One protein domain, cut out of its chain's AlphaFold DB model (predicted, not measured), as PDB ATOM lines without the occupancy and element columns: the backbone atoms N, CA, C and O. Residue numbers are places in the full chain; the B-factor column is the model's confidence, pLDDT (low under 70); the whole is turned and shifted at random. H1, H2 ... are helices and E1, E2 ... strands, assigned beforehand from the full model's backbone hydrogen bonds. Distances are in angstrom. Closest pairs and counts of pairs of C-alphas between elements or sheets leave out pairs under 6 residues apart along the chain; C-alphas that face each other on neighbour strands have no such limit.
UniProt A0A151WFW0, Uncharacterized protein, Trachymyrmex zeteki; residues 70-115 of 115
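What this domain is: This is residues 70 to 115 of the 115 residues of an uncharacterized protein of Trachymyrmex zeteki (UniProt A0A151WFW0). A long, narrow hairpin of two strands, E1 and E2, makes the rod-like length of this domain, and one short helix, H1, sits at the end of the hairpin away from its turn and runs crosswise to the strands. E2 bends by 70 degrees at residue 91, where it bulges away from E1 before it turns back beside it. The printed part has 46 residues, with two named strands and one named helix in the order E1, E2, H1; the sheet, E1 - E2, is antiparallel and the class is mixed, helices and strands. The whole is extended, with a radius of gyration of the C-alphas of 15.8 A and spans of 44 by 19 by 11 A.

How they stand to each other: E1, residues 71 to 81, and E2, residues 87 to 100, form a hairpin, antiparallel at 166 degrees between their directions. The C-alphas of Lys 71 and Glu 100 face each other at 4.8 A, and those of Cys 81 and Ile 87 at 4.8 A. N 74 and O 97 are within hydrogen-bond range at 2.9 A, as are N 80 and O 88 at 2.8 A. Between these places E2 bends at His 91: C-alpha 78 faces C-alpha 93 at 4.4 A, while C-alpha 79 faces C-alpha 89 at 4.9 A. H1, residues 103 to 112, follows E2 by a tight link of 2 residues. E1 and H1 are apart, but only just, with their closest C-alphas 8.1 A from each other. In H1 every O i to N i+4 pair is within hydrogen-bond range.

Where its parts are: E1 measures 31.2 A from C-alpha 71 at (366.985, 262.905, 352.274) to C-alpha 81 at (398.153, 263.295, 350.321). E2 measures 31.5 A from C-alpha 87 to C-alpha 100. H1 measures 14.1 A and ends with C-alpha 112 at (366.101, 269.381, 337.806).

The domain as a whole: The C-alphas of Ser 84 and Glu 103, 45.3 A apart, are the two farthest apart. The printed part has no cut, and both links, E1 to E2 and E2 to H1, are tight. The mean pLDDT of the printed part is 90.6; residue 115, the chain's last, is under 70.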
ATOM      1  N   CYS A  70     362.622 264.867 351.264       91.62
ATOM      2  CA  CYS A  70     363.840 264.368 350.646       91.62
ATOM      3  C   CYS A  70     364.949 264.207 351.686       91.62
ATOM      4  O   CYS A  70     365.109 265.040 352.583       91.62
ATOM      5  N   LYS A  71     365.751 263.153 351.523       92.94
ATOM      6  CA  LYS A  71     366.985 262.905 352.274       92.94
ATOM      7  C   LYS A  71     368.082 262.527 351.290       92.94
ATOM      8  O   LYS A  71     367.812 261.823 350.321       92.94
ATOM      9  N   ILE A  72     369.292 263.010 351.533       91.56
ATOM     10  CA  ILE A  72     370.464 262.712 350.711       91.56
ATOM     11  C   ILE A  72     371.350 261.753 351.488       91.56
ATOM     12  O   ILE A  72     371.739 262.049 352.616       91.56
ATOM     13  N   GLU A  73     371.685 260.623 350.881       95.00
ATOM     14  CA  GLU A  73     372.726 259.735 351.383       95.00
ATOM     15  C   GLU A  73     374.092 260.258 350.940       95.00
ATOM     16  O   GLU A  73     374.335 260.490 349.754       95.00
ATOM     17  N   VAL A  74     374.977 260.490 351.906       93.88
ATOM     18  CA  VAL A  74     376.333 260.975 351.664       93.88
ATOM     19  C   VAL A  74     377.319 259.899 352.087       93.88
ATOM     20  O   VAL A  74     377.547 259.726 353.282       93.88
ATOM     21  N   ASP A  75     377.950 259.238 351.114       96.19
ATOM     22  CA  ASP A  75     379.137 258.400 351.320       96.19
ATOM     23  C   ASP A  75     380.394 259.194 350.945       96.19
ATOM     24  O   ASP A  75     380.641 259.537 349.785       96.19
ATOM     25  N   ARG A  76     381.187 259.539 351.958       94.19
ATOM     26  CA  ARG A  76     382.415 260.319 351.825       94.19
ATOM     27  C   ARG A  76     383.595 259.472 352.242       94.19
ATOM     28  O   ARG A  76     383.607 258.997 353.368       94.19
ATOM     29  N   THR A  77     384.654 259.446 351.434       95.31
ATOM     30  CA  THR A  77     385.973 258.942 351.849       95.31
ATOM     31  C   THR A  77     387.032 260.038 351.736       95.31
ATOM     32  O   THR A  77     387.233 260.617 350.673       95.31
ATOM     33  N   ILE A  78     387.706 260.337 352.846       94.06
ATOM     34  CA  ILE A  78     388.815 261.292 352.925       94.06
ATOM     35  C   ILE A  78     390.139 260.534 352.822       94.06
ATOM     36  O   ILE A  78     390.349 259.535 353.513       94.06
ATOM     37  N   PHE A  79     391.053 261.061 352.010       94.75
ATOM     38  CA  PHE A  79     392.423 260.575 351.893       94.75
ATOM     39  C   PHE A  79     393.423 261.671 352.273       94.75
ATOM     40  O   PHE A  79     393.169 262.856 352.068       94.75
ATOM     41  N   TYR A  80     394.570 261.265 352.810       92.81
ATOM     42  CA  TYR A  80     395.722 262.128 353.040       92.81
ATOM     43  C   TYR A  80     396.674 262.038 351.846       92.81
ATOM     44  O   TYR A  80     397.006 260.935 351.408       92.81
ATOM     45  N   CYS A  81     397.112 263.193 351.340       92.25
ATOM     46  CA  CYS A  81     398.153 263.295 350.321       92.25
ATOM     47  C   CYS A  81     399.472 263.690 350.997       92.25
ATOM     48  O   CYS A  81     399.606 264.800 351.515       92.25
ATOM     49  N   GLY A  82     400.412 262.750 351.033       89.12
ATOM     50  CA  GLY A  82     401.750 262.928 351.579       89.12
ATOM     51  C   GLY A  82     402.759 263.415 350.541       89.12
ATOM     52  O   GLY A  82     402.438 263.718 349.391       89.12
ATOM     53  N   MET A  83     404.024 263.471 350.958       90.81
ATOM     54  CA  MET A  83     405.137 263.837 350.081       90.81
ATOM     55  C   MET A  83     405.206 262.890 348.871       90.81
ATOM     56  O   MET A  83     404.894 261.707 348.993       90.81
ATOM     57  N   SER A  84     405.602 263.405 347.706       89.56
ATOM     58  CA  SER A  84     405.717 262.622 346.461       89.56
ATOM     59  C   SER A  84     404.406 261.984 345.969       89.56
ATOM     60  O   SER A  84     404.434 260.937 345.327       89.56
ATOM     61  N   SER A  85     403.255 262.606 346.248       84.56
ATOM     62  CA  SER A  85     401.924 262.143 345.808       84.56
ATOM     63  C   SER A  85     401.497 260.786 346.381       84.56
ATOM     64  O   SER A  85     400.651 260.100 345.806       84.56
ATOM     65  N   HIS A  86     402.052 260.383 347.527       88.38
ATOM     66  CA  HIS A  86     401.571 259.204 348.239       88.38
ATOM     67  C   HIS A  86     400.180 259.464 348.822       88.38
ATOM     68  O   HIS A  86     399.999 260.369 349.633       88.38
ATOM     69  N   ILE A  87     399.201 258.649 348.432       91.19
ATOM     70  CA  ILE A  87     397.835 258.712 348.954       91.19
ATOM     71  C   ILE A  87     397.681 257.651 350.042       91.19
ATOM     72  O   ILE A  87     398.094 256.504 349.872       91.19
ATOM     73  N   SER A  88     397.106 258.020 351.181       90.44
ATOM     74  CA  SER A  88     396.865 257.100 352.296       90.44
ATOM     75  C   SER A  88     395.487 257.328 352.906       90.44
ATOM     76  O   SER A  88     395.012 258.461 352.998       90.44
ATOM     77  N   ALA A  89     394.827 256.246 353.318       90.19
ATOM     78  CA  ALA A  89     393.552 256.334 354.021       90.19
ATOM     79  C   ALA A  89     393.756 256.956 355.411       90.19
ATOM     80  O   ALA A  89     394.702 256.604 356.116       90.19
ATOM     81  N   VAL A  90     392.867 257.868 355.812       92.00
ATOM     82  CA  VAL A  90     392.899 258.469 357.155       92.00
ATOM     83  C   VAL A  90     391.937 257.759 358.101       92.00
ATOM     84  O   VAL A  90     390.904 257.229 357.686       92.00
ATOM     85  N   HIS A  91     392.258 257.773 359.396       91.31
ATOM     86  CA  HIS A  91     391.356 257.263 360.426       91.31
ATOM     87  C   HIS A  91     390.035 258.052 360.417       91.31
ATOM     88  O   HIS A  91     390.051 259.280 360.342       91.31
ATOM     89  N   ASN A  92     388.893 257.354 360.458       87.56
ATOM     90  CA  ASN A  92     387.557 257.937 360.255       87.56
ATOM     91  C   ASN A  92     387.409 258.748 358.949       87.56
ATOM     92  O   ASN A  92     386.590 259.668 358.869       87.56
ATOM     93  N   GLY A  93     388.203 258.411 357.926       88.50
ATOM     94  CA  GLY A  93     388.142 259.049 356.616       88.50
ATOM     95  C   GLY A  93     386.862 258.721 355.861       88.50
ATOM     96  O   GLY A  93     386.333 259.598 355.178       88.50
ATOM     97  N   ARG A  94     386.339 257.497 356.021       94.00
ATOM     98  CA  ARG A  94     385.032 257.116 355.482       94.00
ATOM     99  C   ARG A  94     383.906 257.488 356.443       94.00
ATOM    100  O   ARG A  94     383.992 257.183 357.631       94.00
ATOM    101  N   ARG A  95     382.859 258.134 355.935       94.00
ATOM    102  CA  ARG A  95     381.610 258.411 356.650       94.00
ATOM    103  C   ARG A  95     380.426 258.271 355.715       94.00
ATOM    104  O   ARG A  95     380.464 258.806 354.614       94.00
ATOM    105  N   GLU A  96     379.382 257.647 356.232       96.56
ATOM    106  CA  GLU A  96     378.089 257.499 355.581       96.56
ATOM    107  C   GLU A  96     377.022 258.112 356.489       96.56
ATOM    108  O   GLU A  96     377.004 257.838 357.693       96.56
ATOM    109  N   TYR A  97     376.199 259.011 355.957       94.94
ATOM    110  CA  TYR A  97     375.127 259.636 356.724       94.94
ATOM    111  C   TYR A  97     373.996 260.143 355.833       94.94
ATOM    112  O   TYR A  97     374.196 260.467 354.664       94.94
ATOM    113  N   LEU A  98     372.808 260.253 356.428       94.88
ATOM    114  CA  LEU A  98     371.657 260.892 355.806       94.88
ATOM    115  C   LEU A  98     371.634 262.375 356.170       94.88
ATOM    116  O   LEU A  98     371.581 262.741 357.344       94.88
ATOM    117  N   GLN A  99     371.646 263.224 355.154       92.12
ATOM    118  CA  GLN A  99     371.461 264.659 355.278       92.12
ATOM    119  C   GLN A  99     370.020 265.012 354.917       92.12
ATOM    120  O   GLN A  99     369.563 264.764 353.798       92.12
ATOM    121  N   GLU A 100     369.301 265.621 355.855       90.94
ATOM    122  CA  GLU A 100     367.998 266.211 355.559       90.94
ATOM    123  C   GLU A 100     368.185 267.529 354.810       90.94
ATOM    124  O   GLU A 100     369.107 268.302 355.101       90.94
ATOM    125  N   ILE A 101     367.305 267.778 353.843       90.56
ATOM    126  CA  ILE A 101     367.295 269.013 353.064       90.56
ATOM    127  C   ILE A 101     365.949 269.716 353.192       90.56
ATOM    128  O   ILE A 101     364.910 269.087 353.387       90.56
ATOM    129  N   GLY A 102     365.977 271.041 353.066       90.69
ATOM    130  CA  GLY A 102     364.766 271.850 353.094       90.69
ATOM    131  C   GLY A 102     363.877 271.631 351.868       90.69
ATOM    132  O   GLY A 102     364.316 271.132 350.829       90.69
ATOM    133  N   GLU A 103     362.631 272.087 351.978       89.62
ATOM    134  CA  GLU A 103     361.603 272.007 350.931       89.62
ATOM    135  C   GLU A 103     362.109 272.477 349.556       89.62
ATOM    136  O   GLU A 103     361.921 271.789 348.553       89.62
ATOM    137  N   GLN A 104     362.808 273.617 349.506       90.00
ATOM    138  CA  GLN A 104     363.326 274.174 348.252       90.00
ATOM    139  C   GLN A 104     364.341 273.248 347.570       90.00
ATOM    140  O   GLN A 104     364.278 273.076 346.355       90.00
ATOM    141  N   GLY A 105     365.248 272.639 348.339       90.69
ATOM    142  CA  GLY A 105     366.229 271.687 347.808       90.69
ATOM    143  C   GLY A 105     365.557 270.401 347.335       90.69
ATOM    144  O   GLY A 105     365.870 269.895 346.263       90.69
ATOM    145  N   CYS A 106     364.563 269.921 348.086       92.06
ATOM    146  CA  CYS A 106     363.768 268.759 347.692       92.06
ATOM    147  C   CYS A 106     363.047 268.998 346.361       92.06
ATOM    148  O   CYS A 106     363.181 268.208 345.428       92.06
ATOM    149  N   ARG A 107     362.371 270.144 346.227       91.69
ATOM    150  CA  ARG A 107     361.695 270.529 344.987       91.69
ATOM    151  C   ARG A 107     362.674 270.652 343.817       91.69
ATOM    152  O   ARG A 107     362.425 270.085 342.759       91.69
ATOM    153  N   ARG A 108     363.815 271.319 344.018       91.69
ATOM    154  CA  ARG A 108     364.845 271.478 342.981       91.69
ATOM    155  C   ARG A 108     365.380 270.134 342.488       91.69
ATOM    156  O   ARG A 108     365.507 269.958 341.275       91.69
ATOM    157  N   MET A 109     365.635 269.181 343.384       89.62
ATOM    158  CA  MET A 109     366.064 267.837 342.988       89.62
ATOM    159  C   MET A 109     365.005 267.119 342.157       89.62
ATOM    160  O   MET A 109     365.346 266.520 341.142       89.62
ATOM    161  N   HIS A 110     363.732 267.205 342.544       88.06
ATOM    162  CA  HIS A 110     362.645 266.596 341.777       88.06
ATOM    163  C   HIS A 110     362.463 267.233 340.391       88.06
ATOM    164  O   HIS A 110     362.168 266.526 339.432       88.06
ATOM    165  N   GLU A 111     362.650 268.548 340.273       91.50
ATOM    166  CA  GLU A 111     362.450 269.286 339.019       91.50
ATOM    167  C   GLU A 111     363.648 269.200 338.065       91.50
ATOM    168  O   GLU A 111     363.475 269.167 336.849       91.50
ATOM    169  N   THR A 112     364.872 269.196 338.600       92.62
ATOM    170  CA  THR A 112     366.101 269.381 337.806       92.62
ATOM    171  C   THR A 112     367.091 268.224 337.907       92.62
ATOM    172  O   THR A 112     368.063 268.195 337.158       92.62
ATOM    173  N   GLY A 113     366.897 267.298 338.852       82.62
ATOM    174  CA  GLY A 113     367.894 266.281 339.200       82.62
ATOM    175  C   GLY A 113     369.132 266.842 339.910       82.62
ATOM    176  O   GLY A 113     370.105 266.115 340.092       82.62
ATOM    177  N   THR A 114     369.120 268.123 340.301       75.62
ATOM    178  CA  THR A 114     370.235 268.787 340.993       75.62
ATOM    179  C   THR A 114     369.828 269.272 342.380       75.62
ATOM    180  O   THR A 114     368.711 269.754 342.572       75.62
ATOM    181  N   THR A 115     370.741 269.117 343.340       63.19
ATOM    182  CA  THR A 115     370.634 269.623 344.720       63.19
ATOM    183  C   THR A 115     370.795 271.132 344.789       63.19
ATOM    184  O   THR A 115     371.759 271.630 344.162       63.19
TER     185      THR A 115